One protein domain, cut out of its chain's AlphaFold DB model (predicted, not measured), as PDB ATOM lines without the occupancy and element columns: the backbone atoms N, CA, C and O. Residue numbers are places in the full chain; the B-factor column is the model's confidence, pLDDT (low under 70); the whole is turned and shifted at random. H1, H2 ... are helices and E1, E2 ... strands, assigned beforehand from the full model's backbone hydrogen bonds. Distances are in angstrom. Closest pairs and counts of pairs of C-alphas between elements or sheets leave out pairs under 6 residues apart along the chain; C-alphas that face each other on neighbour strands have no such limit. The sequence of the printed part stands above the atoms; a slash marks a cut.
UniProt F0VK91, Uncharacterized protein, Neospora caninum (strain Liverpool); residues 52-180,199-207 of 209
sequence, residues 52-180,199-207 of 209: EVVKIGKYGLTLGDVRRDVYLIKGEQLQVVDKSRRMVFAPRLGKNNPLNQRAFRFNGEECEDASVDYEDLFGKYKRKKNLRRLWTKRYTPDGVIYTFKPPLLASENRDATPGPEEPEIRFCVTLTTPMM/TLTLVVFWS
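Overview. This is residues 52 to 180 and 199 to 207 of the 209 residues of an uncharacterized protein of Neospora caninum (strain Liverpool) (UniProt F0VK91). Two strongly twisted sheets stand partly face to face: a branched one, with the long pair E10 and E11 at its core, and a five-strand one of E2, E1, E4, E9 and E8. They come nearest to each other where E3 passes E1 and E4, and spread apart toward E8, while the two short helices H1 and H2 sit at the end where E10 begins. You have 138 printed residues, with eleven named strands and two named helices in the order E1 to E7, H1, H2, E8 to E11; the class is mostly strand. The branched sheet is mixed, the other is antiparallel in the order E2, E1, E4, E9, E8. The whole is compact, with a radius of gyration of the C-alphas of 14.9 A and spans of 47 by 34 by 31 A.

Arrangement. Begin in the branched sheet with E10, residues 169 to 176, and its antiparallel neighbour E11, residues 199 to 206, where N 173 and O 202 are 2.8 A apart, within hydrogen-bond range. On the other side of E10 from E11 you find E5, residues 88 to 90, beside residues 174 to 176, and E6, residues 102 to 106, beside residues 170 to 173. Both are antiparallel to E10, with N 90 and O 174 at 2.8 A and N 172 and O 104 at 2.9 A. On the other side of E6 from E10 lies E7, residues 111 to 117, in an antiparallel hairpin with E6, N 116 and O 103 being 2.8 A apart. E11 has E3, residues 69 to 72, as its parallel neighbour at 36 degrees, with N 70 and O 203 at 2.8 A. Look next at the other sheet, where E4, residues 77 to 82, is an inner strand between E1, residues 52 to 57, with N 54 and O 79 at 2.8 A, and E9, residues 143 to 148, with N 80 and O 146 at 2.8 A. The edge strands are E2, residues 60 to 64, in a hairpin with E1, N 62 and O 55 at 2.9 A, and E8, residues 135 to 140, in a hairpin with E9, N 145 and O 138 at 2.8 A. From edge to edge the strands' lines turn by 90 degrees. Between the sheets, the closest C-alphas of E3 and E4 are those of Leu 72 and Leu 78, 7.7 A apart; E4 and E11 are apart. H1, residues 118 to 122, is on the branched sheet at a height of 5.1 A, over none of its strands, and touches H2, residues 128 to 131, closest at the C-alphas of Glu 119 and Leu 131, 6.2 A. H2 is on neither sheet. In H1 the O i to N i+4 pair is within hydrogen-bond range; H2 is too short for one.

Along the chain. Find C-alpha 52 at (184.558, 226.739, 138.102), where E1 begins. E1, E4 and E9 each measure 16.3 A and E8 16.2 A, from first to last C-alpha. E10 runs 23.1 A from C-alpha 169 at (161.877, 230.643, 137.286), and E11 runs 22.0 A to C-alpha 206 at (165.446, 228.599, 134.197). E7 spans 14.6 A, E6 12.7 A, E2 12.4 A, E3 10.1 A and E5 6.6 A; H1 spans 5.8 A and H2 5.2 A.

Size, cuts and confidence. The C-alphas farthest apart are those of Glu 156 and Met 180, 48.7 A. Residues 181 to 198 are cut out, and C-alphas 180 and 199 are 14.9 A apart across the cut. Of the links printed whole, E5 to E6 and E9 to E10 are long, the latter with 20 residues, 149 to 168. The mean pLDDT of the printed part is 76.0; 39 residues are under 70, among them 56 to 68, 93 to 100 and 152 to 163.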
ATOM      1  N   GLU A  52     184.899 226.693 139.523       70.88
ATOM      2  CA  GLU A  52     184.558 226.739 138.102       70.88
ATOM      3  C   GLU A  52     183.062 226.499 137.943       70.88
ATOM      4  O   GLU A  52     182.505 225.566 138.529       70.88
ATOM      5  N   VAL A  53     182.409 227.361 137.166       68.00
ATOM      6  CA  VAL A  53     180.988 227.250 136.841       68.00
ATOM      7  C   VAL A  53     180.877 226.786 135.396       68.00
ATOM      8  O   VAL A  53     181.375 227.430 134.475       68.00
ATOM      9  N   VAL A  54     180.246 225.635 135.196       69.38
ATOM     10  CA  VAL A  54     180.160 224.969 133.897       69.38
ATOM     11  C   VAL A  54     178.703 224.719 133.568       69.38
ATOM     12  O   VAL A  54     177.963 224.127 134.355       69.38
ATOM     13  N   LYS A  55     178.287 225.140 132.380       72.50
ATOM     14  CA  LYS A  55     176.965 224.839 131.841       72.50
ATOM     15  C   LYS A  55     177.076 223.642 130.895       72.50
ATOM     16  O   LYS A  55     178.003 223.545 130.094       72.50
ATOM     17  N   ILE A  56     176.144 222.700 131.013       69.25
ATOM     18  CA  ILE A  56     176.121 221.459 130.229       69.25
ATOM     19  C   ILE A  56     174.820 221.401 129.447       69.25
ATOM     20  O   ILE A  56     173.755 221.305 130.052       69.25
ATOM     21  N   GLY A  57     174.904 221.423 128.119       69.19
ATOM     22  CA  GLY A  57     173.738 221.351 127.237       69.19
ATOM     23  C   GLY A  57     173.920 220.385 126.071       69.19
ATOM     24  O   GLY A  57     174.923 219.676 125.969       69.19
ATOM     25  N   LYS A  58     172.943 220.377 125.155       62.28
ATOM     26  CA  LYS A  58     172.945 219.529 123.946       62.28
ATOM     27  C   LYS A  58     174.174 219.759 123.053       62.28
ATOM     28  O   LYS A  58     174.605 218.841 122.367       62.28
ATOM     29  N   TYR A  59     174.742 220.965 123.089       54.94
ATOM     30  CA  TYR A  59     175.895 221.373 122.280       54.94
ATOM     31  C   TYR A  59     177.250 221.207 122.994       54.94
ATOM     32  O   TYR A  59     178.265 221.679 122.492       54.94
ATOM     33  N   GLY A  60     177.281 220.524 124.145       57.62
ATOM     34  CA  GLY A  60     178.503 220.247 124.901       57.62
ATOM     35  C   GLY A  60     178.652 221.084 126.175       57.62
ATOM     36  O   GLY A  60     177.683 221.635 126.703       57.62
ATOM     37  N   LEU A  61     179.881 221.112 126.698       55.06
ATOM     38  CA  LEU A  61     180.262 221.881 127.882       55.06
ATOM     39  C   LEU A  61     180.580 223.318 127.467       55.06
ATOM     40  O   LEU A  61     181.517 223.543 126.704       55.06
ATOM     41  N   THR A  62     179.846 224.288 128.001       57.59
ATOM     42  CA  THR A  62     180.250 225.692 127.956       57.59
ATOM     43  C   THR A  62     180.901 226.045 129.289       57.59
ATOM     44  O   THR A  62     180.263 226.077 130.343       57.59
ATOM     45  N   LEU A  63     182.218 226.257 129.244       50.31
ATOM     46  CA  LEU A  63     182.978 226.830 130.351       50.31
ATOM     47  C   LEU A  63     182.623 228.312 130.426       50.31
ATOM     48  O   LEU A  63     182.939 229.079 129.517       50.31
ATOM     49  N   GLY A  64     181.907 228.692 131.479       44.19
ATOM     50  CA  GLY A  64     181.681 230.092 131.783       44.19
ATOM     51  C   GLY A  64     182.900 230.650 132.502       44.19
ATOM     52  O   GLY A  64     183.398 230.047 133.452       44.19
ATOM     53  N   ASP A  65     183.333 231.838 132.089       42.75
ATOM     54  CA  ASP A  65     183.943 232.776 133.029       42.75
ATOM     55  C   ASP A  65     182.954 233.009 134.192       42.75
ATOM     56  O   ASP A  65     181.762 232.744 134.013       42.75
ATOM     57  N   VAL A  66     183.406 233.466 135.366       50.44
ATOM     58  CA  VAL A  66     182.600 233.595 136.610       50.44
ATOM     59  C   VAL A  66     181.511 234.680 136.478       50.44
ATOM     60  O   VAL A  66     181.467 235.666 137.211       50.44
ATOM     61  N   ARG A  67     180.614 234.542 135.504       52.28
ATOM     62  CA  ARG A  67     179.414 235.346 135.357       52.28
ATOM     63  C   ARG A  67     178.450 234.896 136.437       52.28
ATOM     64  O   ARG A  67     178.164 233.709 136.588       52.28
ATOM     65  N   ARG A  68     177.994 235.874 137.214       65.56
ATOM     66  CA  ARG A  68     177.039 235.675 138.303       65.56
ATOM     67  C   ARG A  68     175.685 235.206 137.773       65.56
ATOM     68  O   ARG A  68     174.996 234.503 138.494       65.56
ATOM     69  N   ASP A  69     175.369 235.494 136.512       75.50
ATOM     70  CA  ASP A  69     174.088 235.156 135.896       75.50
ATOM     71  C   ASP A  69     174.197 233.903 135.020       75.50
ATOM     72  O   ASP A  69     175.023 233.823 134.105       75.50
ATOM     73  N   VAL A  70     173.345 232.917 135.294       79.94
ATOM     74  CA  VAL A  70     173.321 231.608 134.638       79.94
ATOM     75  C   VAL A  70     171.946 231.358 134.035       79.94
ATOM     76  O   VAL A  70     170.973 231.176 134.758       79.94
ATOM     77  N   TYR A  71     171.894 231.251 132.709       82.56
ATOM     78  CA  TYR A  71     170.679 230.923 131.962       82.56
ATOM     79  C   TYR A  71     170.664 229.448 131.570       82.56
ATOM     80  O   TYR A  71     171.602 228.963 130.929       82.56
ATOM     81  N   LEU A  72     169.597 228.741 131.932       83.94
ATOM     82  CA  LEU A  72     169.370 227.327 131.654       83.94
ATOM     83  C   LEU A  72     168.056 227.152 130.893       83.94
ATOM     84  O   LEU A  72     166.995 227.542 131.376       83.94
ATOM     85  N   ILE A  73     168.130 226.499 129.739       81.25
ATOM     86  CA  ILE A  73     166.961 226.059 128.970       81.25
ATOM     87  C   ILE A  73     166.736 224.550 129.143       81.25
ATOM     88  O   ILE A  73     167.500 223.841 129.813       81.25
ATOM     89  N   LYS A  74     165.664 224.030 128.542       77.06
ATOM     90  CA  LYS A  74     165.260 222.624 128.661       77.06
ATOM     91  C   LYS A  74     166.405 221.642 128.374       77.06
ATOM     92  O   LYS A  74     166.998 221.624 127.298       77.06
ATOM     93  N   GLY A  75     166.647 220.747 129.335       76.00
ATOM     94  CA  GLY A  75     167.644 219.674 129.236       76.00
ATOM     95  C   GLY A  75     169.064 220.082 129.633       76.00
ATOM     96  O   GLY A  75     169.929 219.211 129.739       76.00
ATOM     97  N   GLU A  76     169.303 221.364 129.900       84.62
ATOM     98  CA  GLU A  76     170.600 221.844 130.364       84.62
ATOM     99  C   GLU A  76     170.783 221.652 131.869       84.62
ATOM    100  O   GLU A  76     169.829 221.557 132.644       84.62
ATOM    101  N   GLN A  77     172.040 221.567 132.285       87.19
ATOM    102  CA  GLN A  77     172.445 221.388 133.673       87.19
ATOM    103  C   GLN A  77     173.514 222.414 134.024       87.19
ATOM    104  O   GLN A  77     174.305 222.832 133.177       87.19
ATOM    105  N   LEU A  78     173.564 222.774 135.300       87.06
ATOM    106  CA  LEU A  78     174.604 223.627 135.858       87.06
ATOM    107  C   LEU A  78     175.519 222.779 136.736       87.06
ATOM    108  O   LEU A  78     175.050 222.010 137.575       87.06
ATOM    109  N   GLN A  79     176.825 222.929 136.558       86.94
ATOM    110  CA  GLN A  79     177.845 222.342 137.408       86.94
ATOM    111  C   GLN A  79     178.686 223.423 138.073       86.94
ATOM    112  O   GLN A  79     179.107 224.384 137.441       86.94
ATOM    113  N   VAL A  80     178.953 223.230 139.359       85.56
ATOM    114  CA  VAL A  80     179.886 224.041 140.136       85.56
ATOM    115  C   VAL A  80     180.971 223.111 140.657       85.56
ATOM    116  O   VAL A  80     180.681 222.169 141.398       85.56
ATOM    117  N   VAL A  81     182.211 223.357 140.251       84.38
ATOM    118  CA  VAL A  81     183.381 222.576 140.655       84.38
ATOM    119  C   VAL A  81     184.096 223.320 141.772       84.38
ATOM    120  O   VAL A  81     184.705 224.361 141.555       84.38
ATOM    121  N   ASP A  82     184.025 222.772 142.978       84.44
ATOM    122  CA  ASP A  82     184.751 223.244 144.149       84.44
ATOM    123  C   ASP A  82     186.090 222.511 144.277       84.44
ATOM    124  O   ASP A  82     186.165 221.425 144.866       84.44
ATOM    125  N   LYS A  83     187.172 223.115 143.780       82.25
ATOM    126  CA  LYS A  83     188.520 222.548 143.947       82.25
ATOM    127  C   LYS A  83     189.035 222.661 145.388       82.25
ATOM    128  O   LYS A  83     189.933 221.919 145.772       82.25
ATOM    129  N   SER A  84     188.456 223.543 146.213       78.88
ATOM    130  CA  SER A  84     188.832 223.703 147.628       78.88
ATOM    131  C   SER A  84     188.269 222.598 148.526       78.88
ATOM    132  O   SER A  84     188.807 222.343 149.604       78.88
ATOM    133  N   ARG A  85     187.187 221.939 148.085       83.56
ATOM    134  CA  ARG A  85     186.406 220.923 148.816       83.56
ATOM    135  C   ARG A  85     185.777 221.418 150.125       83.56
ATOM    136  O   ARG A  85     185.325 220.602 150.930       83.56
ATOM    137  N   ARG A  86     185.772 222.730 150.363       78.38
ATOM    138  CA  ARG A  86     185.340 223.354 151.622       78.38
ATOM    139  C   ARG A  86     184.040 224.137 151.482       78.38
ATOM    140  O   ARG A  86     183.501 224.559 152.500       78.38
ATOM    141  N   MET A  87     183.517 224.331 150.273       78.06
ATOM    142  CA  MET A  87     182.329 225.156 150.082       78.06
ATOM    143  C   MET A  87     181.063 224.523 150.649       78.06
ATOM    144  O   MET A  87     180.845 223.310 150.587       78.06
ATOM    145  N   VAL A  88     180.181 225.390 151.139       81.00
ATOM    146  CA  VAL A  88     178.855 225.041 151.643       81.00
ATOM    147  C   VAL A  88     177.821 225.999 151.061       81.00
ATOM    148  O   VAL A  88     178.047 227.208 151.000       81.00
ATOM    149  N   PHE A  89     176.666 225.459 150.679       81.25
ATOM    150  CA  PHE A  89     175.533 226.243 150.200       81.25
ATOM    151  C   PHE A  89     174.891 227.049 151.338       81.25
ATOM    152  O   PHE A  89     174.740 226.558 152.460       81.25
ATOM    153  N   ALA A  90     174.494 228.276 151.030       80.38
ATOM    154  CA  ALA A  90     173.609 229.111 151.822       80.38
ATOM    155  C   ALA A  90     172.245 229.228 151.106       80.38
ATOM    156  O   ALA A  90     172.201 229.153 149.876       80.38
ATOM    157  N   PRO A  91     171.134 229.363 151.851       72.19
ATOM    158  CA  PRO A  91     171.050 229.400 153.318       72.19
ATOM    159  C   PRO A  91     171.264 228.013 153.945       72.19
ATOM    160  O   PRO A  91     170.741 227.027 153.445       72.19
ATOM    161  N   ARG A  92     172.034 227.896 155.034       70.06
ATOM    162  CA  ARG A  92     172.233 226.598 155.710       70.06
ATOM    163  C   ARG A  92     171.029 226.290 156.595       70.06
ATOM    164  O   ARG A  92     170.717 227.090 157.471       70.06
ATOM    165  N   LEU A  93     170.397 225.128 156.426       61.94
ATOM    166  CA  LEU A  93     169.263 224.724 157.262       61.94
ATOM    167  C   LEU A  93     169.554 223.412 158.000       61.94
ATOM    168  O   LEU A  93     169.624 222.345 157.397       61.94
ATOM    169  N   GLY A  94     169.720 223.510 159.323       60.84
ATOM    170  CA  GLY A  94     169.866 222.372 160.236       60.84
ATOM    171  C   GLY A  94     171.102 221.481 160.020       60.84
ATOM    172  O   GLY A  94     171.965 221.739 159.184       60.84
ATOM    173  N   LYS A  95     171.195 220.406 160.821       54.91
ATOM    174  CA  LYS A  95     172.295 219.416 160.772       54.91
ATOM    175  C   LYS A  95     172.118 218.346 159.678       54.91
ATOM    176  O   LYS A  95     173.085 217.680 159.321       54.91
ATOM    177  N   ASN A  96     170.914 218.197 159.122       55.16
ATOM    178  CA  ASN A  96     170.589 217.184 158.112       55.16
ATOM    179  C   ASN A  96     170.657 217.813 156.712       55.16
ATOM    180  O   ASN A  96     169.655 218.328 156.231       55.16
ATOM    181  N   ASN A  97     171.822 217.816 156.061       55.84
ATOM    182  CA  ASN A  97     172.012 218.511 154.780       55.84
ATOM    183  C   ASN A  97     171.953 217.561 153.565       55.84
ATOM    184  O   ASN A  97     172.937 216.867 153.305       55.84
ATOM    185  N   PRO A  98     170.875 217.555 152.759       56.34
ATOM    186  CA  PRO A  98     170.870 216.909 151.449       56.34
ATOM    187  C   PRO A  98     170.986 217.944 150.311       56.34
ATOM    188  O   PRO A  98     170.206 217.913 149.368       56.34
ATOM    189  N   LEU A  99     171.950 218.867 150.430       59.75
ATOM    190  CA  LEU A  99     172.329 219.929 149.478       59.75
ATOM    191  C   LEU A  99     171.210 220.906 149.136       59.75
ATOM    192  O   LEU A  99     170.747 220.984 148.005       59.75
ATOM    193  N   ASN A 100     170.846 221.645 150.186       66.19
ATOM    194  CA  ASN A 100     169.967 222.808 150.247       66.19
ATOM    195  C   ASN A 100     168.682 222.732 149.434       66.19
ATOM    196  O   ASN A 100     168.660 222.906 148.229       66.19
ATOM    197  N   GLN A 101     167.570 222.595 150.149       74.38
ATOM    198  CA  GLN A 101     166.222 222.623 149.585       74.38
ATOM    199  C   GLN A 101     165.709 224.049 149.358       74.38
ATOM    200  O   GLN A 101     164.537 224.213 149.052       74.38
ATOM    201  N   ARG A 102     166.569 225.059 149.524       83.44
ATOM    202  CA  ARG A 102     166.209 226.472 149.482       83.44
ATOM    203  C   ARG A 102     167.089 227.262 148.540       83.44
ATOM    204  O   ARG A 102     168.263 226.936 148.358       83.44
ATOM    205  N   ALA A 103     166.508 228.333 148.032       88.06
ATOM    206  CA  ALA A 103     167.167 229.373 147.269       88.06
ATOM    207  C   ALA A 103     166.757 230.747 147.803       88.06
ATOM    208  O   ALA A 103     165.741 230.876 148.487       88.06
ATOM    209  N   PHE A 104     167.541 231.770 147.499       89.50
ATOM    210  CA  PHE A 104     167.137 233.155 147.736       89.50
ATOM    211  C   PHE A 104     166.237 233.628 146.592       89.50
ATOM    212  O   PHE A 104     166.433 233.220 145.441       89.50
ATOM    213  N   ARG A 105     165.234 234.454 146.905       88.50
ATOM    214  CA  ARG A 105     164.392 235.078 145.876       88.50
ATOM    215  C   ARG A 105     165.215 236.063 145.050       88.50
ATOM    216  O   ARG A 105     166.168 236.647 145.554       88.50
ATOM    217  N   PHE A 106     164.838 236.233 143.788       88.44
ATOM    218  CA  PHE A 106     165.398 237.252 142.908       88.44
ATOM    219  C   PHE A 106     164.270 238.171 142.454       88.44
ATOM    220  O   PHE A 106     163.294 237.695 141.870       88.44
ATOM    221  N   ASN A 107     164.388 239.467 142.729       83.81
ATOM    222  CA  ASN A 107     163.337 240.447 142.433       83.81
ATOM    223  C   ASN A 107     163.441 241.054 141.019       83.81
ATOM    224  O   ASN A 107     162.558 241.801 140.609       83.81
ATOM    225  N   GLY A 108     164.489 240.712 140.263       82.50
ATOM    226  CA  GLY A 108     164.789 241.288 138.948       82.50
ATOM    227  C   GLY A 108     166.097 242.076 138.922       82.50
ATOM    228  O   GLY A 108     166.709 242.180 137.862       82.50
ATOM    229  N   GLU A 109     166.550 242.553 140.080       82.62
ATOM    230  CA  GLU A 109     167.765 243.358 140.230       82.62
ATOM    231  C   GLU A 109     168.757 242.697 141.195       82.62
ATOM    232  O   GLU A 109     169.945 242.592 140.894       82.62
ATOM    233  N   GLU A 110     168.269 242.185 142.328       84.12
ATOM    234  CA  GLU A 110     169.095 241.629 143.395       84.12
ATOM    235  C   GLU A 110     168.518 240.353 144.022       84.12
ATOM    236  O   GLU A 110     167.340 240.003 143.881       84.12
ATOM    237  N   CYS A 111     169.400 239.627 144.710       84.50
ATOM    238  CA  CYS A 111     169.031 238.476 145.520       84.50
ATOM    239  C   CYS A 111     168.556 238.963 146.889       84.50
ATOM    240  O   CYS A 111     169.329 239.574 147.623       84.50
ATOM    241  N   GLU A 112     167.314 238.660 147.242       86.06
ATOM    242  CA  GLU A 112     166.743 239.028 148.535       86.06
ATOM    243  C   GLU A 112     167.298 238.146 149.661       86.06
ATOM    244  O   GLU A 112     167.605 236.969 149.461       86.06
ATOM    245  N   ASP A 113     167.307 238.662 150.890       78.62
ATOM    246  CA  ASP A 113     167.648 237.870 152.081       78.62
ATOM    247  C   ASP A 113     166.595 236.788 152.391       78.62
ATOM    248  O   ASP A 113     166.870 235.780 153.056       78.62
ATOM    249  N   ALA A 114     165.369 236.973 151.889       83.94
ATOM    250  CA  ALA A 114     164.278 236.028 152.044       83.94
ATOM    251  C   ALA A 114     164.521 234.766 151.201       83.94
ATOM    252  O   ALA A 114     164.549 234.787 149.968       83.94
ATOM    253  N   SER A 115     164.646 233.624 151.879       88.06
ATOM    254  CA  SER A 115     164.787 232.327 151.215       88.06
ATOM    255  C   SER A 115     163.455 231.605 151.035       88.06
ATOM    256  O   SER A 115     162.599 231.631 151.920       88.06
ATOM    257  N   VAL A 116     163.324 230.891 149.921       88.12
ATOM    258  CA  VAL A 116     162.181 230.044 149.546       88.12
ATOM    259  C   VAL A 116     162.600 228.602 149.359       88.12
ATOM    260  O   VAL A 116     163.751 228.333 149.011       88.12
ATOM    261  N   ASP A 117     161.665 227.677 149.555       86.69
ATOM    262  CA  ASP A 117     161.905 226.270 149.272       86.69
ATOM    263  C   ASP A 117     161.814 226.009 147.756       86.69
ATOM    264  O   ASP A 117     160.967 226.553 147.047       86.69
ATOM    265  N   TYR A 118     162.662 225.120 147.234       85.44
ATOM    266  CA  TYR A 118     162.577 224.655 145.846       85.44
ATOM    267  C   TYR A 118     161.240 223.970 145.547       85.44
ATOM    268  O   TYR A 118     160.857 223.877 144.381       85.44
ATOM    269  N   GLU A 119     160.535 223.484 146.577       82.69
ATOM    270  CA  GLU A 119     159.170 222.973 146.433       82.69
ATOM    271  C   GLU A 119     158.204 224.047 145.925       82.69
ATOM    272  O   GLU A 119     157.378 223.743 145.064       82.69
ATOM    273  N   ASP A 120     158.359 225.291 146.377       86.06
ATOM    274  CA  ASP A 120     157.502 226.407 145.974       86.06
ATOM    275  C   ASP A 120     157.841 226.884 144.560       86.06
ATOM    276  O   ASP A 120     156.953 227.208 143.776       86.06
ATOM    277  N   LEU A 121     159.131 226.868 144.207       87.12
ATOM    278  CA  LEU A 121     159.605 227.280 142.886       87.12
ATOM    279  C   LEU A 121     159.237 226.262 141.797       87.12
ATOM    280  O   LEU A 121     158.758 226.633 140.731       87.12
ATOM    281  N   PHE A 122     159.452 224.969 142.052       85.56
ATOM    282  CA  PHE A 122     159.387 223.920 141.025       85.56
ATOM    283  C   PHE A 122     158.238 222.919 141.219       85.56
ATOM    284  O   PHE A 122     158.153 221.940 140.471       85.56
ATOM    285  N   GLY A 123     157.348 223.131 142.194       80.81
ATOM    286  CA  GLY A 123     156.275 222.195 142.552       80.81
ATOM    287  C   GLY A 123     155.342 221.817 141.400       80.81
ATOM    288  O   GLY A 123     154.846 220.692 141.361       80.81
ATOM    289  N   LYS A 124     155.165 222.711 140.418       79.56
ATOM    290  CA  LYS A 124     154.369 222.456 139.205       79.56
ATOM    291  C   LYS A 124     154.997 221.398 138.287       79.56
ATOM    292  O   LYS A 124     154.280 220.637 137.644       79.56
ATOM    293  N   TYR A 125     156.326 221.319 138.255       78.62
ATOM    294  CA  TYR A 125     157.086 220.540 137.269       78.62
ATOM    295  C   TYR A 125     157.669 219.239 137.818       78.62
ATOM    296  O   TYR A 125     158.319 218.496 137.086       78.62
ATOM    297  N   LYS A 126     157.528 218.973 139.122       77.06
ATOM    298  CA  LYS A 126     158.091 217.770 139.737       77.06
ATOM    299  C   LYS A 126     157.397 217.430 141.047       77.06
ATOM    300  O   LYS A 126     157.134 218.293 141.876       77.06
ATOM    301  N   ARG A 127     157.232 216.135 141.326       74.50
ATOM    302  CA  ARG A 127     156.780 215.666 142.650       74.50
ATOM    303  C   ARG A 127     157.744 216.074 143.773       74.50
ATOM    304  O   ARG A 127     158.958 215.906 143.637       74.50
ATOM    305  N   LYS A 128     157.200 216.434 144.942       72.69
ATOM    306  CA  LYS A 128     157.946 216.843 146.157       72.69
ATOM    307  C   LYS A 128     159.146 215.950 146.505       72.69
ATOM    308  O   LYS A 128     160.258 216.432 146.702       72.69
ATOM    309  N   LYS A 129     158.978 214.618 146.478       72.62
ATOM    310  CA  LYS A 129     160.063 213.651 146.768       72.62
ATOM    311  C   LYS A 129     161.289 213.821 145.854       72.62
ATOM    312  O   LYS A 129     162.410 213.542 146.277       72.62
ATOM    313  N   ASN A 130     161.087 214.289 144.624       72.19
ATOM    314  CA  ASN A 130     162.136 214.461 143.621       72.19
ATOM    315  C   ASN A 130     162.739 215.878 143.601       72.19
ATOM    316  O   ASN A 130     163.800 216.064 142.995       72.19
ATOM    317  N   LEU A 131     162.089 216.862 144.236       73.62
ATOM    318  CA  LEU A 131     162.584 218.242 144.372       73.62
ATOM    319  C   LEU A 131     163.763 218.329 145.346       73.62
ATOM    320  O   LEU A 131     164.702 219.086 145.130       73.62
ATOM    321  N   ARG A 132     163.818 217.419 146.322       67.56
ATOM    322  CA  ARG A 132     164.969 217.244 147.230       67.56
ATOM    323  C   ARG A 132     166.261 216.783 146.543       67.56
ATOM    324  O   ARG A 132     167.280 216.654 147.206       67.56
ATOM    325  N   ARG A 133     166.211 216.454 145.248       74.50
ATOM    326  CA  ARG A 133     167.333 215.911 144.462       74.50
ATOM    327  C   ARG A 133     167.659 216.757 143.229       74.50
ATOM    328  O   ARG A 133     168.227 216.231 142.274       74.50
ATOM    329  N   LEU A 134     167.245 218.028 143.196       83.50
ATOM    330  CA  LEU A 134     167.620 218.936 142.103       83.50
ATOM    331  C   LEU A 134     169.130 219.174 142.079       83.50
ATOM    332  O   LEU A 134     169.729 219.218 141.010       83.50
ATOM    333  N   TRP A 135     169.741 219.238 143.259       86.75
ATOM    334  CA  TRP A 135     171.183 219.254 143.419       86.75
ATOM    335  C   TRP A 135     171.712 217.861 143.743       86.75
ATOM    336  O   TRP A 135     171.133 217.099 144.520       86.75
ATOM    337  N   THR A 136     172.849 217.534 143.147       87.12
ATOM    338  CA  THR A 136     173.619 216.328 143.448       87.12
ATOM    339  C   THR A 136     175.064 216.713 143.722       87.12
ATOM    340  O   THR A 136     175.558 217.700 143.182       87.12
ATOM    341  N   LYS A 137     175.739 215.947 144.579       88.94
ATOM    342  CA  LYS A 137     177.154 216.135 144.910       88.94
ATOM    343  C   LYS A 137     177.918 214.875 144.569       88.94
ATOM    344  O   LYS A 137     177.492 213.777 144.926       88.94
ATOM    345  N   ARG A 138     179.067 215.048 143.928       90.25
ATOM    346  CA  ARG A 138     180.011 213.980 143.612       90.25
ATOM    347  C   ARG A 138     181.419 214.418 143.997       90.25
ATOM    348  O   ARG A 138     181.807 215.549 143.735       90.25
ATOM    349  N   TYR A 139     182.182 213.512 144.596       90.81
ATOM    350  CA  TYR A 139     183.605 213.717 144.853       90.81
ATOM    351  C   TYR A 139     184.419 213.215 143.659       90.81
ATOM    352  O   TYR A 139     184.149 212.131 143.135       90.81
ATOM    353  N   THR A 140     185.397 214.004 143.228       88.69
ATOM    354  CA  THR A 140     186.354 213.667 142.169       88.69
ATOM    355  C   THR A 140     187.782 213.962 142.644       88.69
ATOM    356  O   THR A 140     187.968 214.634 143.665       88.69
ATOM    357  N   PRO A 141     188.817 213.467 141.940       86.50
ATOM    358  CA  PRO A 141     190.198 213.847 142.233       86.50
ATOM    359  C   PRO A 141     190.405 215.370 142.202       86.50
ATOM    360  O   PRO A 141     191.026 215.920 143.111       86.50
ATOM    361  N   ASP A 142     189.784 216.058 141.241       78.88
ATOM    362  CA  ASP A 142     189.937 217.504 141.033       78.88
ATOM    363  C   ASP A 142     189.168 218.376 142.038       78.88
ATOM    364  O   ASP A 142     189.437 219.572 142.148       78.88
ATOM    365  N   GLY A 143     188.217 217.811 142.789       86.94
ATOM    366  CA  GLY A 143     187.415 218.578 143.737       86.94
ATOM    367  C   GLY A 143     186.072 217.943 144.077       86.94
ATOM    368  O   GLY A 143     185.870 216.730 144.013       86.94
ATOM    369  N   VAL A 144     185.131 218.787 144.480       88.75
ATOM    370  CA  VAL A 144     183.732 218.411 144.679       88.75
ATOM    371  C   VAL A 144     182.903 219.035 143.570       88.75
ATOM    372  O   VAL A 144     182.909 220.248 143.401       88.75
ATOM    373  N   ILE A 145     182.159 218.214 142.838       88.75
ATOM    374  CA  ILE A 145     181.261 218.676 141.782       88.75
ATOM    375  C   ILE A 145     179.839 218.702 142.328       88.75
ATOM    376  O   ILE A 145     179.307 217.675 142.763       88.75
ATOM    377  N   TYR A 146     179.221 219.873 142.266       88.56
ATOM    378  CA  TYR A 146     177.802 220.072 142.515       88.56
ATOM    379  C   TYR A 146     177.089 220.201 141.179       88.56
ATOM    380  O   TYR A 146     177.476 221.023 140.358       88.56
ATOM    381  N   THR A 147     176.064 219.393 140.937       88.94
ATOM    382  CA  THR A 147     175.282 219.456 139.697       88.94
ATOM    383  C   THR A 147     173.837 219.778 140.015       88.94
ATOM    384  O   THR A 147     173.176 218.994 140.700       88.94
ATOM    385  N   PHE A 148     173.355 220.891 139.475       88.81
ATOM    386  CA  PHE A 148     171.946 221.231 139.409       88.81
ATOM    387  C   PHE A 148     171.340 220.672 138.131       88.81
ATOM    388  O   PHE A 148     171.799 220.953 137.020       88.81
ATOM    389  N   LYS A 149     170.292 219.874 138.309       85.94
ATOM    390  CA  LYS A 149     169.482 219.320 137.233       85.94
ATOM    391  C   LYS A 149     168.068 219.873 137.372       85.94
ATOM    392  O   LYS A 149     167.345 219.416 138.267       85.94
ATOM    393  N   PRO A 150     167.667 220.818 136.506       82.00
ATOM    394  CA  PRO A 150     166.286 221.257 136.446       82.00
ATOM    395  C   PRO A 150     165.332 220.072 136.210       82.00
ATOM    396  O   PRO A 150     165.761 219.015 135.723       82.00
ATOM    397  N   PRO A 151     164.041 220.196 136.562       79.12
ATOM    398  CA  PRO A 151     163.052 219.162 136.275       79.12
ATOM    399  C   PRO A 151     163.051 218.770 134.790       79.12
ATOM    400  O   PRO A 151     163.008 219.624 133.905       79.12
ATOM    401  N   LEU A 152     163.112 217.463 134.513       68.88
ATOM    402  CA  LEU A 152     162.978 216.944 133.156       68.88
ATOM    403  C   LEU A 152     161.500 216.953 132.775       68.88
ATOM    404  O   LEU A 152     160.719 216.150 133.279       68.88
ATOM    405  N   LEU A 153     161.146 217.842 131.854       64.94
ATOM    406  CA  LEU A 153     159.810 217.958 131.276       64.94
ATOM    407  C   LEU A 153     159.697 216.927 130.146       64.94
ATOM    408  O   LEU A 153     159.764 217.262 128.957       64.94
ATOM    409  N   ALA A 154     159.685 215.649 130.525       53.69
ATOM    410  CA  ALA A 154     159.449 214.551 129.598       53.69
ATOM    411  C   ALA A 154     157.945 214.452 129.334       53.69
ATOM    412  O   ALA A 154     157.168 214.405 130.282       53.69
ATOM    413  N   SER A 155     157.551 214.359 128.062       52.06
ATOM    414  CA  SER A 155     156.156 214.155 127.638       52.06
ATOM    415  C   SER A 155     155.524 212.882 128.213       52.06
ATOM    416  O   SER A 155     154.306 212.752 128.228       52.06
ATOM    417  N   GLU A 156     156.346 211.941 128.682       52.12
ATOM    418  CA  GLU A 156     155.920 210.633 129.189       52.12
ATOM    419  C   GLU A 156     155.801 210.565 130.720       52.12
ATOM    420  O   GLU A 156     155.208 209.624 131.251       52.12
ATOM    421  N   ASN A 157     156.331 211.547 131.459       53.31
ATOM    422  CA  ASN A 157     156.149 211.598 132.908       53.31
ATOM    423  C   ASN A 157     154.890 212.394 133.251       53.31
ATOM    424  O   ASN A 157     154.632 213.440 132.677       53.31
ATOM    425  N   ARG A 158     154.146 211.939 134.268       55.31
ATOM    426  CA  ARG A 158     152.965 212.629 134.838       55.31
ATOM    427  C   ARG A 158     153.266 214.009 135.462       55.31
ATOM    428  O   ARG A 158     152.429 214.532 136.193       55.31
ATOM    429  N   ASP A 159     154.468 214.536 135.269       61.38
ATOM    430  CA  ASP A 159     154.866 215.869 135.704       61.38
ATOM    431  C   ASP A 159     154.443 216.867 134.603       61.38
ATOM    432  O   ASP A 159     154.454 216.521 133.423       61.38
ATOM    433  N   ALA A 160     153.973 218.065 134.974       65.06
ATOM    434  CA  ALA A 160     153.249 218.950 134.056       65.06
ATOM    435  C   ALA A 160     154.033 219.259 132.766       65.06
ATOM    436  O   ALA A 160     155.222 219.579 132.805       65.06
ATOM    437  N   THR A 161     153.344 219.194 131.621       68.38
ATOM    438  CA  THR A 161     153.886 219.704 130.355       68.38
ATOM    439  C   THR A 161     153.845 221.230 130.420       68.38
ATOM    440  O   THR A 161     152.769 221.772 130.684       68.38
ATOM    441  N   PRO A 162     154.981 221.918 130.238       69.75
ATOM    442  CA  PRO A 162     155.014 223.369 130.313       69.75
ATOM    443  C   PRO A 162     154.174 223.972 129.184       69.75
ATOM    444  O   PRO A 162     154.037 223.361 128.121       69.75
ATOM    445  N   GLY A 163     153.613 225.160 129.413       69.38
ATOM    446  CA  GLY A 163     152.882 225.959 128.418       69.38
ATOM    447  C   GLY A 163     153.735 227.136 127.922       69.38
ATOM    448  O   GLY A 163     154.548 227.630 128.699       69.38
ATOM    449  N   PRO A 164     153.597 227.598 126.664       71.12
ATOM    450  CA  PRO A 164     154.461 228.636 126.075       71.12
ATOM    451  C   PRO A 164     154.378 230.000 126.782       71.12
ATOM    452  O   PRO A 164     155.251 230.839 126.599       71.12
ATOM    453  N   GLU A 165     153.348 230.210 127.600       76.50
ATOM    454  CA  GLU A 165     153.126 231.426 128.392       76.50
ATOM    455  C   GLU A 165     153.695 231.336 129.819       76.50
ATOM    456  O   GLU A 165     153.547 232.266 130.612       76.50
ATOM    457  N   GLU A 166     154.308 230.209 130.196       76.38
ATOM    458  CA  GLU A 166     154.830 230.047 131.550       76.38
ATOM    459  C   GLU A 166     156.053 230.934 131.803       76.38
ATOM    460  O   GLU A 166     157.002 230.920 131.015       76.38
ATOM    461  N   PRO A 167     156.069 231.671 132.929       80.50
ATOM    462  CA  PRO A 167     157.188 232.529 133.261       80.50
ATOM    463  C   PRO A 167     158.423 231.710 133.641       80.50
ATOM    464  O   PRO A 167     158.342 230.636 134.245       80.50
ATOM    465  N   GLU A 168     159.582 232.278 133.330       86.69
ATOM    466  CA  GLU A 168     160.883 231.798 133.777       86.69
ATOM    467  C   GLU A 168     160.972 231.769 135.310       86.69
ATOM    468  O   GLU A 168     160.576 232.718 135.993       86.69
ATOM    469  N   ILE A 169     161.554 230.701 135.859       89.75
ATOM    470  CA  ILE A 169     161.877 230.643 137.286       89.75
ATOM    471  C   ILE A 169     163.228 231.314 137.514       89.75
ATOM    472  O   ILE A 169     164.228 230.939 136.900       89.75
ATOM    473  N   ARG A 170     163.268 232.258 138.459       90.81
ATOM    474  CA  ARG A 170     164.465 233.023 138.826       90.81
ATOM    475  C   ARG A 170     164.763 232.879 140.307       90.81
ATOM    476  O   ARG A 170     163.869 233.030 141.137       90.81
ATOM    477  N   PHE A 171     166.008 232.573 140.644       90.69
ATOM    478  CA  PHE A 171     166.429 232.389 142.031       90.69
ATOM    479  C   PHE A 171     167.937 232.535 142.177       90.69
ATOM    480  O   PHE A 171     168.674 232.364 141.210       90.69
ATOM    481  N   CYS A 172     168.408 232.782 143.398       88.62
ATOM    482  CA  CYS A 172     169.836 232.839 143.679       88.62
ATOM    483  C   CYS A 172     170.326 231.671 144.531       88.62
ATOM    484  O   CYS A 172     169.650 231.187 145.447       88.62
ATOM    485  N   VAL A 173     171.557 231.253 144.248       87.38
ATOM    486  CA  VAL A 173     172.280 230.205 144.959       87.38
ATOM    487  C   VAL A 173     173.609 230.755 145.428       87.38
ATOM    488  O   VAL A 173     174.422 231.215 144.630       87.38
ATOM    489  N   THR A 174     173.846 230.653 146.728       84.50
ATOM    490  CA  THR A 174     175.045 231.209 147.346       84.50
ATOM    491  C   THR A 174     175.924 230.081 147.864       84.50
ATOM    492  O   THR A 174     175.470 229.242 148.640       84.50
ATOM    493  N   LEU A 175     177.192 230.046 147.462       81.31
ATOM    494  CA  LEU A 175     178.208 229.137 147.984       81.31
ATOM    495  C   LEU A 175     179.221 229.925 148.809       81.31
ATOM    496  O   LEU A 175     179.689 230.984 148.403       81.31
ATOM    497  N   THR A 176     179.560 229.399 149.980       78.25
ATOM    498  CA  THR A 176     180.428 230.064 150.959       78.25
ATOM    499  C   THR A 176     181.530 229.121 151.409       78.25
ATOM    500  O   THR A 176     181.268 227.948 151.689       78.25
ATOM    501  N   THR A 177     182.758 229.621 151.530       73.19
ATOM    502  CA  THR A 177     183.834 228.884 152.206       73.19
ATOM    503  C   THR A 177     183.814 229.238 153.697       73.19
ATOM    504  O   THR A 177     184.067 230.393 154.033       73.19
ATOM    505  N   PRO A 178     183.508 228.299 154.616       61.31
ATOM    506  CA  PRO A 178     183.612 228.559 156.044       61.31
ATOM    507  C   PRO A 178     185.086 228.735 156.421       61.31
ATOM    508  O   PRO A 178     185.890 227.824 156.224       61.31
ATOM    509  N   MET A 179     185.443 229.891 156.975       55.88
ATOM    510  CA  MET A 179     186.753 230.110 157.592       55.88
ATOM    511  C   MET A 179     186.640 229.866 159.103       55.88
ATOM    512  O   MET A 179     185.657 230.271 159.722       55.88
ATOM    513  N   MET A 180     187.619 229.180 159.704       44.62
ATOM    514  CA  MET A 180     187.731 229.115 161.166       44.62
ATOM    515  C   MET A 180     188.112 230.504 161.686       44.62
ATOM    516  O   MET A 180     189.108 231.068 161.237       44.62
ATOM    517  N   THR A 199     182.526 234.345 149.020       71.75
ATOM    518  CA  THR A 199     181.140 234.016 148.702       71.75
ATOM    519  C   THR A 199     180.938 234.132 147.199       71.75
ATOM    520  O   THR A 199     181.230 235.170 146.607       71.75
ATOM    521  N   LEU A 200     180.407 233.079 146.587       77.25
ATOM    522  CA  LEU A 200     179.936 233.090 145.208       77.25
ATOM    523  C   LEU A 200     178.411 233.067 145.220       77.25
ATOM    524  O   LEU A 200     177.822 232.075 145.647       77.25
ATOM    525  N   THR A 201     177.786 234.130 144.726       82.19
ATOM    526  CA  THR A 201     176.339 234.175 144.488       82.19
ATOM    527  C   THR A 201     176.083 234.031 142.996       82.19
ATOM    528  O   THR A 201     176.628 234.796 142.199       82.19
ATOM    529  N   LEU A 202     175.275 233.038 142.638       84.56
ATOM    530  CA  LEU A 202     174.821 232.777 141.279       84.56
ATOM    531  C   LEU A 202     173.334 233.104 141.180       84.56
ATOM    532  O   LEU A 202     172.545 232.554 141.948       84.56
ATOM    533  N   VAL A 203     172.954 233.948 140.231       87.56
ATOM    534  CA  VAL A 203     171.572 234.158 139.804       87.56
ATOM    535  C   VAL A 203     171.272 233.134 138.717       87.56
ATOM    536  O   VAL A 203     171.954 233.072 137.698       87.56
ATOM    537  N   VAL A 204     170.279 232.283 138.949       87.75
ATOM    538  CA  VAL A 204     169.891 231.207 138.041       87.75
ATOM    539  C   VAL A 204     168.532 231.522 137.440       87.75
ATOM    540  O   VAL A 204     167.548 231.754 138.142       87.75
ATOM    541  N   PHE A 205     168.513 231.474 136.120       89.31
ATOM    542  CA  PHE A 205     167.398 231.742 135.237       89.31
ATOM    543  C   PHE A 205     167.052 230.428 134.535       89.31
ATOM    544  O   PHE A 205     167.890 229.876 133.820       89.31
ATOM    545  N   TRP A 206     165.872 229.864 134.798       89.31
ATOM    546  CA  TRP A 206     165.446 228.599 134.197       89.31
ATOM    547  C   TRP A 206     164.158 228.748 133.395       89.31
ATOM    548  O   TRP A 206     163.101 229.057 133.953       89.31
ATOM    549  N   SER A 207     164.256 228.434 132.103       83.94
ATOM    550  CA  SER A 207     163.131 228.376 131.174       83.94
ATOM    551  C   SER A 207     162.828 226.927 130.760       83.94
ATOM    552  O   SER A 207     163.749 226.168 130.422       83.94
TER     553      SER A 207